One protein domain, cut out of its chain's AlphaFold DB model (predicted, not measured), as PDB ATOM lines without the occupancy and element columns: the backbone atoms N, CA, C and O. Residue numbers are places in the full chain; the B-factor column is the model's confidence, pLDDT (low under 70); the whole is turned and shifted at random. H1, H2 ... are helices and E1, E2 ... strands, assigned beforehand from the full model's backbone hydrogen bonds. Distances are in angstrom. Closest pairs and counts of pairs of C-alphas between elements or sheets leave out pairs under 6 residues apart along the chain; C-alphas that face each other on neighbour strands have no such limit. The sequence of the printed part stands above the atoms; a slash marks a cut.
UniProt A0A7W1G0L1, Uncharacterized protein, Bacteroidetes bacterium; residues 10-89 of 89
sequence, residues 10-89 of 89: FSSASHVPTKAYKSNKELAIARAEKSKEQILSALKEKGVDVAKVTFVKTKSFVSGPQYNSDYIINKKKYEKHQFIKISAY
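This is residues 10 to 89 of the 89 residues of an uncharacterized protein of Bacteroidetes bacterium (UniProt A0A7W1G0L1). A narrow, twisted sheet of three strands has one long helix, H1, laid along one face, while the other face has no named helix on it. The short helix H2 and the long link before it, residues 63 to 74, lie toward one end of this two-layered body, off the sheet. The printed part has 80 residues, with three named strands and two named helices in the order E1, H1, E2, H2, E3; the sheet's order is E2, E1, E3, mixed, and the class is mixed, helices and strands. The whole is loose, with a radius of gyration of the C-alphas of 15.0 A, and only just a rod, spanning 46 by 23 by 20 A.

The inner strand E1 is residues 10 to 13, beginning at C-alpha 10 at (217.319, 209.021, 266.195). The edge strand E2, residues 53 to 62, is 26.7 A long and bends by 53 degrees at residue 56. The other edge strand, E3, is residues 83 to 88, 16.6 A long, ending at C-alpha 88 at (217.837, 210.052, 254.394). H1 is residues 24 to 45, 31.4 A long, from C-alpha 24 at (213.507, 212.020, 279.700). H2 is residues 75 to 79, 6.1 A long.

E2 and E1 are parallel, with 24 degrees between their directions; N 11 and O 59, 2.8 A apart, are within hydrogen-bond range. E1 and E3 are antiparallel at 179 degrees, with N 10 and O 85 at 2.8 A and N 12 and O 83 at 2.9 A. The sheet is twisted, its C-alphas up to 4.1 A off its best plane. H1 is on the sheet at a height of 8.0 A, over E2 and E1, and runs along the strands, at 23 degrees to E2 on the local plane. Its closest C-alphas to E2 are those of Ala 28 and Ser 60, 5.3 A apart. E1, H1 and E2 form a strand-helix-strand unit, two parallel neighbour strands with a helix between them along the chain, and its crossover is right-handed. H2 is not on the sheet and is apart from H1. In H1 and H2 every O i to N i+4 pair is within hydrogen-bond range.

The two C-alphas farthest apart, those of Gly 47 and Asn 68, are 46.7 A from each other. The printed part has no cut and ends at residue 89, the chain's last. The link E2 to H2, 12 residues, is long; H2 to E3 is tight. The mean pLDDT of the printed part is 94.1, and no printed residue is under 70.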
ATOM      1  N   PHE A  10     216.831 209.326 264.858       96.25
ATOM      2  CA  PHE A  10     217.319 209.021 266.195       96.25
ATOM      3  C   PHE A  10     217.174 210.252 267.076       96.25
ATOM      4  O   PHE A  10     217.633 211.326 266.701       96.25
ATOM      5  N   SER A  11     216.581 210.104 268.255       96.75
ATOM      6  CA  SER A  11     216.475 211.177 269.239       96.75
ATOM      7  C   SER A  11     217.082 210.759 270.570       96.75
ATOM      8  O   SER A  11     216.891 209.634 271.036       96.75
ATOM      9  N   SER A  12     217.811 211.681 271.187       97.00
ATOM     10  CA  SER A  12     218.398 211.496 272.504       97.00
ATOM     11  C   SER A  12     218.028 212.648 273.433       97.00
ATOM     12  O   SER A  12     217.996 213.818 273.037       97.00
ATOM     13  N   ALA A  13     217.772 212.310 274.694       96.69
ATOM     14  CA  ALA A  13     217.731 213.250 275.806       96.69
ATOM     15  C   ALA A  13     218.844 212.920 276.810       96.69
ATOM     16  O   ALA A  13     219.270 211.773 276.926       96.69
ATOM     17  N   SER A  14     219.310 213.925 277.550       96.38
ATOM     18  CA  SER A  14     220.238 213.718 278.666       96.38
ATOM     19  C   SER A  14     219.505 213.261 279.929       96.38
ATOM     20  O   SER A  14     218.286 213.381 280.006       96.38
ATOM     21  N   HIS A  15     220.245 212.864 280.966       96.44
ATOM     22  CA  HIS A  15     219.678 212.599 282.295       96.44
ATOM     23  C   HIS A  15     219.256 213.858 283.074       96.44
ATOM     24  O   HIS A  15     218.665 213.725 284.140       96.44
ATOM     25  N   VAL A  16     219.515 215.070 282.559       95.62
ATOM     26  CA  VAL A  16     218.992 216.317 283.151       95.62
ATOM     27  C   VAL A  16     217.461 216.232 283.232       95.62
ATOM     28  O   VAL A  16     216.839 215.975 282.201       95.62
ATOM     29  N   PRO A  17     216.840 216.413 284.409       93.75
ATOM     30  CA  PRO A  17     215.398 216.291 284.572       93.75
ATOM     31  C   PRO A  17     214.628 217.267 283.687       93.75
ATOM     32  O   PRO A  17     214.965 218.447 283.578       93.75
ATOM     33  N   THR A  18     213.550 216.772 283.096       94.38
ATOM     34  CA  THR A  18     212.577 217.592 282.384       94.38
ATOM     35  C   THR A  18     211.389 217.900 283.285       94.38
ATOM     36  O   THR A  18     210.960 217.052 284.060       94.38
ATOM     37  N   LYS A  19     210.856 219.122 283.183       94.44
ATOM     38  CA  LYS A  19     209.614 219.532 283.863       94.44
ATOM     39  C   LYS A  19     208.380 219.418 282.964       94.44
ATOM     40  O   LYS A  19     207.264 219.464 283.459       94.44
ATOM     41  N   ALA A  20     208.584 219.312 281.651       94.75
ATOM     42  CA  ALA A  20     207.512 219.355 280.656       94.75
ATOM     43  C   ALA A  20     206.954 217.968 280.292       94.75
ATOM     44  O   ALA A  20     205.896 217.879 279.681       94.75
ATOM     45  N   TYR A  21     207.667 216.894 280.640       95.75
ATOM     46  CA  TYR A  21     207.309 215.510 280.314       95.75
ATOM     47  C   TYR A  21     207.484 214.632 281.551       95.75
ATOM     48  O   TYR A  21     208.228 215.005 282.460       95.75
ATOM     49  N   LYS A  22     206.856 213.449 281.591       94.56
ATOM     50  CA  LYS A  22     206.937 212.576 282.776       94.56
ATOM     51  C   LYS A  22     208.315 211.933 282.919       94.56
ATOM     52  O   LYS A  22     208.723 211.582 284.020       94.56
ATOM     53  N   SER A  23     209.048 211.774 281.815       96.44
ATOM     54  CA  SER A  23     210.418 211.259 281.825       96.44
ATOM     55  C   SER A  23     211.265 211.813 280.677       96.44
ATOM     56  O   SER A  23     210.757 212.281 279.657       96.44
ATOM     57  N   ASN A  24     212.590 211.689 280.796       96.25
ATOM     58  CA  ASN A  24     213.507 212.020 279.700       96.25
ATOM     59  C   ASN A  24     213.349 211.087 278.490       96.25
ATOM     60  O   ASN A  24     213.639 211.481 277.360       96.25
ATOM     61  N   LYS A  25     212.844 209.866 278.705       96.44
ATOM     62  CA  LYS A  25     212.499 208.955 277.614       96.44
ATOM     63  C   LYS A  25     211.311 209.491 276.817       96.44
ATOM     64  O   LYS A  25     211.393 209.526 275.593       96.44
ATOM     65  N   GLU A  26     210.259 209.946 277.496       96.81
ATOM     66  CA  GLU A  26     209.112 210.597 276.848       96.81
ATOM     67  C   GLU A  26     209.529 211.873 276.117       96.81
ATOM     68  O   GLU A  26     209.141 212.063 274.970       96.81
ATOM     69  N   LEU A  27     210.396 212.695 276.716       96.94
ATOM     70  CA  LEU A  27     210.965 213.867 276.044       96.94
ATOM     71  C   LEU A  27     211.668 213.492 274.726       96.94
ATOM     72  O   LEU A  27     211.488 214.168 273.715       96.94
ATOM     73  N   ALA A  28     212.471 212.423 274.713       96.94
ATOM     74  CA  ALA A  28     213.138 211.953 273.497       96.94
ATOM     75  C   ALA A  28     212.153 211.374 272.460       96.94
ATOM     76  O   ALA A  28     212.388 211.477 271.257       96.94
ATOM     77  N   ILE A  29     211.052 210.756 272.893       96.56
ATOM     78  CA  ILE A  29     209.992 210.273 271.991       96.56
ATOM     79  C   ILE A  29     209.259 211.461 271.365       96.56
ATOM     80  O   ILE A  29     209.239 211.578 270.143       96.56
ATOM     81  N   ALA A  30     208.790 212.404 272.183       96.38
ATOM     82  CA  ALA A  30     208.078 213.591 271.722       96.38
ATOM     83  C   ALA A  30     208.923 214.444 270.759       96.38
ATOM     84  O   ALA A  30     208.417 214.975 269.772       96.38
ATOM     85  N   ARG A  31     210.238 214.550 271.000       95.25
ATOM     86  CA  ARG A  31     211.173 215.201 270.066       95.25
ATOM     87  C   ARG A  31     211.226 214.486 268.716       95.25
ATOM     88  O   ARG A  31     211.202 215.159 267.692       95.25
ATOM     89  N   ALA A  32     211.290 213.154 268.703       95.38
ATOM     90  CA  ALA A  32     211.285 212.384 267.461       95.38
ATOM     91  C   ALA A  32     209.963 212.554 266.693       95.38
ATOM     92  O   ALA A  32     209.979 212.804 265.490       95.38
ATOM     93  N   GLU A  33     208.824 212.481 267.377       95.69
ATOM     94  CA  GLU A  33     207.503 212.670 266.764       95.69
ATOM     95  C   GLU A  33     207.363 214.065 266.154       95.69
ATOM     96  O   GLU A  33     207.080 214.193 264.961       95.69
ATOM     97  N   LYS A  34     207.716 215.107 266.913       95.81
ATOM     98  CA  LYS A  34     207.712 216.485 266.414       95.81
ATOM     99  C   LYS A  34     208.632 216.666 265.205       95.81
ATOM    100  O   LYS A  34     208.267 217.333 264.242       95.81
ATOM    101  N   SER A  35     209.821 216.061 265.213       94.75
ATOM    102  CA  SER A  35     210.718 216.112 264.053       94.75
ATOM    103  C   SER A  35     210.147 215.394 262.837       94.75
ATOM    104  O   SER A  35     210.303 215.890 261.725       94.75
ATOM    105  N   LYS A  36     209.470 214.256 263.022       94.62
ATOM    106  CA  LYS A  36     208.794 213.542 261.932       94.62
ATOM    107  C   LYS A  36     207.747 214.435 261.264       94.62
ATOM    108  O   LYS A  36     207.736 214.539 260.040       94.62
ATOM    109  N   GLU A  37     206.917 215.105 262.058       95.19
ATOM    110  CA  GLU A  37     205.907 216.048 261.564       95.19
ATOM    111  C   GLU A  37     206.542 217.219 260.806       95.19
ATOM    112  O   GLU A  37     206.136 217.521 259.685       95.19
ATOM    113  N   GLN A  38     207.591 217.829 261.370       95.12
ATOM    114  CA  GLN A  38     208.309 218.937 260.731       95.12
ATOM    115  C   GLN A  38     208.941 218.530 259.394       95.12
ATOM    116  O   GLN A  38     208.854 219.282 258.425       95.12
ATOM    117  N   ILE A  39     209.540 217.337 259.320       93.56
ATOM    118  CA  ILE A  39     210.101 216.796 258.075       93.56
ATOM    119  C   ILE A  39     208.995 216.617 257.035       93.56
ATOM    120  O   ILE A  39     209.150 217.061 255.901       93.56
ATOM    121  N   LEU A  40     207.877 215.987 257.406       93.62
ATOM    122  CA  LEU A  40     206.766 215.753 256.484       93.62
ATOM    123  C   LEU A  40     206.149 217.066 255.983       93.62
ATOM    124  O   LEU A  40     205.882 217.170 254.786       93.62
ATOM    125  N   SER A  41     205.980 218.069 256.852       95.25
ATOM    126  CA  SER A  41     205.501 219.402 256.451       95.25
ATOM    127  C   SER A  41     206.455 220.054 255.455       95.25
ATOM    128  O   SER A  41     206.041 220.416 254.357       95.25
ATOM    129  N   ALA A  42     207.751 220.101 255.780       93.94
ATOM    130  CA  ALA A  42     208.758 220.720 254.922       93.94
ATOM    131  C   ALA A  42     208.896 220.011 253.561       93.94
ATOM    132  O   ALA A  42     209.132 220.656 252.541       93.94
ATOM    133  N   LEU A  43     208.753 218.682 253.526       92.19
ATOM    134  CA  LEU A  43     208.754 217.906 252.284       92.19
ATOM    135  C   LEU A  43     207.501 218.191 251.447       92.19
ATOM    136  O   LEU A  43     207.621 218.436 250.246       92.19
ATOM    137  N   LYS A  44     206.323 218.227 252.076       93.25
ATOM    138  CA  LYS A  44     205.059 218.562 251.410       93.25
ATOM    139  C   LYS A  44     205.089 219.971 250.813       93.25
ATOM    140  O   LYS A  44     204.694 220.148 249.667       93.25
ATOM    141  N   GLU A  45     205.608 220.950 251.552       94.81
ATOM    142  CA  GLU A  45     205.801 222.332 251.084       94.81
ATOM    143  C   GLU A  45     206.742 222.419 249.874       94.81
ATOM    144  O   GLU A  45     206.563 223.263 249.000       94.81
ATOM    145  N   LYS A  46     207.715 221.508 249.779       92.25
ATOM    146  CA  LYS A  46     208.628 221.380 248.632       92.25
ATOM    147  C   LYS A  46     208.044 220.565 247.470       92.25
ATOM    148  O   LYS A  46     208.762 220.289 246.513       92.25
ATOM    149  N   GLY A  47     206.775 220.157 247.544       90.75
ATOM    150  CA  GLY A  47     206.105 219.372 246.505       90.75
ATOM    151  C   GLY A  47     206.506 217.895 246.476       90.75
ATOM    152  O   GLY A  47     206.245 217.207 245.489       90.75
ATOM    153  N   VAL A  48     207.145 217.386 247.535       88.81
ATOM    154  CA  VAL A  48     207.442 215.957 247.664       88.81
ATOM    155  C   VAL A  48     206.171 215.219 248.067       88.81
ATOM    156  O   VAL A  48     205.489 215.586 249.023       88.81
ATOM    157  N   ASP A  49     205.881 214.136 247.352       88.88
ATOM    158  CA  ASP A  49     204.804 213.217 247.697       88.88
ATOM    159  C   ASP A  49     205.149 212.465 248.991       88.88
ATOM    160  O   ASP A  49     205.942 211.519 249.001       88.88
ATOM    161  N   VAL A  50     204.551 212.903 250.099       88.69
ATOM    162  CA  VAL A  50     204.759 212.325 251.432       88.69
ATOM    163  C   VAL A  50     204.359 210.850 251.517       88.69
ATOM    164  O   VAL A  50     204.888 210.147 252.372       88.69
ATOM    165  N   ALA A  51     203.501 210.347 250.617       88.75
ATOM    166  CA  ALA A  51     203.152 208.925 250.565       88.75
ATOM    167  C   ALA A  51     204.339 208.041 250.141       88.75
ATOM    168  O   ALA A  51     204.340 206.838 250.396       88.75
ATOM    169  N   LYS A  52     205.374 208.632 249.528       88.38
ATOM    170  CA  LYS A  52     206.619 207.950 249.133       88.38
ATOM    171  C   LYS A  52     207.732 208.088 250.170       88.38
ATOM    172  O   LYS A  52     208.839 207.596 249.946       88.38
ATOM    173  N   VAL A  53     207.461 208.756 251.292       90.69
ATOM    174  CA  VAL A  53     208.415 208.956 252.384       90.69
ATOM    175  C   VAL A  53     208.168 207.903 253.457       90.69
ATOM    176  O   VAL A  53     207.116 207.881 254.092       90.69
ATOM    177  N   THR A  54     209.157 207.046 253.697       92.44
ATOM    178  CA  THR A  54     209.054 205.969 254.688       92.44
ATOM    179  C   THR A  54     210.032 206.196 255.832       92.44
ATOM    180  O   THR A  54     211.247 206.242 255.643       92.44
ATOM    181  N   PHE A  55     209.511 206.296 257.054       92.56
ATOM    182  CA  PHE A  55     210.332 206.327 258.264       92.56
ATOM    183  C   PHE A  55     210.666 204.899 258.689       92.56
ATOM    184  O   PHE A  55     209.949 204.283 259.473       92.56
ATOM    185  N   VAL A  56     211.752 204.364 258.140       92.62
ATOM    186  CA  VAL A  56     212.161 202.961 258.311       92.62
ATOM    187  C   VAL A  56     212.712 202.651 259.701       92.62
ATOM    188  O   VAL A  56     212.700 201.502 260.138       92.62
ATOM    189  N   LYS A  57     213.226 203.659 260.413       91.19
ATOM    190  CA  LYS A  57     213.831 203.461 261.732       91.19
ATOM    191  C   LYS A  57     213.664 204.697 262.590       91.19
ATOM    192  O   LYS A  57     214.282 205.719 262.316       91.19
ATOM    193  N   THR A  58     212.910 204.561 263.673       94.06
ATOM    194  CA  THR A  58     212.768 205.601 264.694       94.06
ATOM    195  C   THR A  58     213.243 205.048 266.026       94.06
ATOM    196  O   THR A  58     212.716 204.049 266.512       94.06
ATOM    197  N   LYS A  59     214.269 205.665 266.618       95.06
ATOM    198  CA  LYS A  59     214.765 205.288 267.946       95.06
ATOM    199  C   LYS A  59     214.894 206.511 268.835       95.06
ATOM    200  O   LYS A  59     215.588 207.459 268.485       95.06
ATOM    201  N   SER A  60     214.318 206.426 270.025       95.81
ATOM    202  CA  SER A  60     214.480 207.434 271.071       95.81
ATOM    203  C   SER A  60     215.140 206.809 272.288       95.81
ATOM    204  O   SER A  60     214.796 205.685 272.659       95.81
ATOM    205  N   PHE A  61     216.086 207.492 272.922       96.06
ATOM    206  CA  PHE A  61     216.783 206.979 274.103       96.06
ATOM    207  C   PHE A  61     217.255 208.108 275.023       96.06
ATOM    208  O   PHE A  61     217.220 209.282 274.665       96.06
ATOM    209  N   VAL A  62     217.654 207.738 276.236       96.81
ATOM    210  CA  VAL A  62     218.311 208.645 277.178       96.81
ATOM    211  C   VAL A  62     219.786 208.267 277.199       96.81
ATOM    212  O   VAL A  62     220.110 207.080 277.232       96.81
ATOM    213  N   SER A  63     220.679 209.248 277.099       95.81
ATOM    214  CA  SER A  63     222.121 209.000 277.100       95.81
ATOM    215  C   SER A  63     222.902 210.067 277.854       95.81
ATOM    216  O   SER A  63     222.374 211.103 278.262       95.81
ATOM    217  N   GLY A  64     224.191 209.794 278.029       94.00
ATOM    218  CA  GLY A  64     225.115 210.691 278.699       94.00
ATOM    219  C   GLY A  64     225.203 210.458 280.200       94.00
ATOM    220  O   GLY A  64     224.641 209.497 280.719       94.00
ATOM    221  N   PRO A  65     225.939 211.325 280.902       94.75
ATOM    222  CA  PRO A  65     226.236 211.149 282.316       94.75
ATOM    223  C   PRO A  65     224.994 211.344 283.186       94.75
ATOM    224  O   PRO A  65     224.066 212.057 282.795       94.75
ATOM    225  N   GLN A  66     225.012 210.738 284.376       95.62
ATOM    226  CA  GLN A  66     224.011 210.981 285.409       95.62
ATOM    227  C   GLN A  66     223.990 212.467 285.783       95.62
ATOM    228  O   GLN A  66     225.018 213.149 285.755       95.62
ATOM    229  N   TYR A  67     222.798 212.973 286.085       94.00
ATOM    230  CA  TYR A  67     222.610 214.366 286.457       94.00
ATOM    231  C   TYR A  67     223.084 214.647 287.885       94.00
ATOM    232  O   TYR A  67     222.637 213.978 288.813       94.00
ATOM    233  N   ASN A  68     223.913 215.685 288.044       95.12
ATOM    234  CA  ASN A  68     224.532 216.066 289.320       95.12
ATOM    235  C   ASN A  68     224.156 217.488 289.785       95.12
ATOM    236  O   ASN A  68     224.936 218.135 290.475       95.12
ATOM    237  N   SER A  69     222.986 218.010 289.394       93.81
ATOM    238  CA  SER A  69     222.530 219.363 289.785       93.81
ATOM    239  C   SER A  69     223.433 220.525 289.344       93.81
ATOM    240  O   SER A  69     223.291 221.651 289.804       93.81
ATOM    241  N   ASP A  70     224.324 220.275 288.390       94.06
ATOM    242  CA  ASP A  70     225.396 221.164 287.936       94.06
ATOM    243  C   ASP A  70     225.200 221.624 286.481       94.06
ATOM    244  O   ASP A  70     226.144 222.067 285.829       94.06
ATOM    245  N   TYR A  71     223.977 221.527 285.942       89.88
ATOM    246  CA  TYR A  71     223.708 221.819 284.527       89.88
ATOM    247  C   TYR A  71     224.090 223.248 284.124       89.88
ATOM    248  O   TYR A  71     224.449 223.460 282.973       89.88
ATOM    249  N   ILE A  72     224.029 224.216 285.045       92.06
ATOM    250  CA  ILE A  72     224.370 225.619 284.765       92.06
ATOM    251  C   ILE A  72     225.855 225.737 284.390       92.06
ATOM    252  O   ILE A  72     226.197 226.411 283.422       92.06
ATOM    253  N   ILE A  73     226.722 225.028 285.115       94.56
ATOM    254  CA  ILE A  73     228.179 225.060 284.933       94.56
ATOM    255  C   ILE A  73     228.597 224.061 283.843       94.56
ATOM    256  O   ILE A  73     229.362 224.385 282.939       94.56
ATOM    257  N   ASN A  74     228.029 222.853 283.874       93.88
ATOM    258  CA  ASN A  74     228.376 221.742 282.988       93.88
ATOM    259  C   ASN A  74     227.396 221.568 281.820       93.88
ATOM    260  O   ASN A  74     227.242 220.475 281.278       93.88
ATOM    261  N   LYS A  75     226.756 222.651 281.371       93.25
ATOM    262  CA  LYS A  75     225.743 222.637 280.302       93.25
ATOM    263  C   LYS A  75     226.202 221.869 279.058       93.25
ATOM    264  O   LYS A  75     225.532 220.937 278.613       93.25
ATOM    265  N   LYS A  76     227.414 222.170 278.579       93.88
ATOM    266  CA  LYS A  76     228.023 221.537 277.394       93.88
ATOM    267  C   LYS A  76     228.187 220.018 277.527       93.88
ATOM    268  O   LYS A  76     228.180 219.319 276.518       93.88
ATOM    269  N   LYS A  77     228.360 219.493 278.747       94.50
ATOM    270  CA  LYS A  77     228.474 218.048 279.012       94.50
ATOM    271  C   LYS A  77     227.156 217.344 278.705       94.50
ATOM    272  O   LYS A  77     227.159 216.301 278.062       94.50
ATOM    273  N   TYR A  78     226.038 217.932 279.123       95.00
ATOM    274  CA  TYR A  78     224.709 217.351 278.940       95.00
ATOM    275  C   TYR A  78     224.141 217.595 277.538       95.00
ATOM    276  O   TYR A  78     223.537 216.692 276.962       95.00
ATOM    277  N   GLU A  79     224.364 218.779 276.959       93.69
ATOM    278  CA  GLU A  79     223.821 219.151 275.642       93.69
ATOM    279  C   GLU A  79     224.304 218.252 274.503       93.69
ATOM    280  O   GLU A  79     223.535 217.960 273.595       93.69
ATOM    281  N   LYS A  80     225.528 217.713 274.585       95.44
ATOM    282  CA  LYS A  80     226.049 216.739 273.608       95.44
ATOM    283  C   LYS A  80     225.179 215.485 273.468       95.44
ATOM    284  O   LYS A  80     225.238 214.811 272.445       95.44
ATOM    285  N   HIS A  81     224.376 215.177 274.482       95.25
ATOM    286  CA  HIS A  81     223.461 214.037 274.507       95.25
ATOM    287  C   HIS A  81     222.005 214.428 274.221       95.25
ATOM    288  O   HIS A  81     221.123 213.569 274.242       95.25
ATOM    289  N   GLN A  82     221.731 215.706 273.955       94.38
ATOM    290  CA  GLN A  82     220.412 216.210 273.590       94.38
ATOM    291  C   GLN A  82     220.392 216.551 272.102       94.38
ATOM    292  O   GLN A  82     220.703 217.669 271.707       94.38
ATOM    293  N   PHE A  83     220.032 215.583 271.264       95.19
ATOM    294  CA  PHE A  83     220.077 215.770 269.817       95.19
ATOM    295  C   PHE A  83     218.994 214.986 269.089       95.19
ATOM    296  O   PHE A  83     218.401 214.041 269.615       95.19
ATOM    297  N   ILE A  84     218.785 215.378 267.836       95.94
ATOM    298  CA  ILE A  84     218.024 214.634 266.843       95.94
ATOM    299  C   ILE A  84     218.958 214.414 265.653       95.94
ATOM    300  O   ILE A  84     219.537 215.363 265.129       95.94
ATOM    301  N   LYS A  85     219.134 213.158 265.248       94.94
ATOM    302  CA  LYS A  85     219.913 212.771 264.073       94.94
ATOM    303  C   LYS A  85     218.966 212.201 263.031       94.94
ATOM    304  O   LYS A  85     218.260 211.229 263.294       94.94
ATOM    305  N   ILE A  86     218.992 212.808 261.854       93.94
ATOM    306  CA  ILE A  86     218.196 212.412 260.697       93.94
ATOM    307  C   ILE A  86     219.161 211.909 259.627       93.94
ATOM    308  O   ILE A  86     220.247 212.460 259.441       93.94
ATOM    309  N   SER A  87     218.796 210.834 258.945       93.31
ATOM    310  CA  SER A  87     219.539 210.323 257.794       93.31
ATOM    311  C   SER A  87     218.539 209.876 256.742       93.31
ATOM    312  O   SER A  87     217.618 209.132 257.070       93.31
ATOM    313  N   ALA A  88     218.710 210.356 255.516       89.75
ATOM    314  CA  ALA A  88     217.837 210.052 254.394       89.75
ATOM    315  C   ALA A  88     218.644 209.405 253.264       89.75
ATOM    316  O   ALA A  88     219.790 209.806 253.046       89.75
ATOM    317  N   TYR A  89     218.072 208.400 252.602       86.62
ATOM    318  CA  TYR A  89     218.703 207.637 251.523       86.62
ATOM    319  C   TYR A  89     217.670 207.001 250.588       86.62
ATOM    320  O   TYR A  89     216.479 206.909 250.980       86.62
TER     321      TYR A  89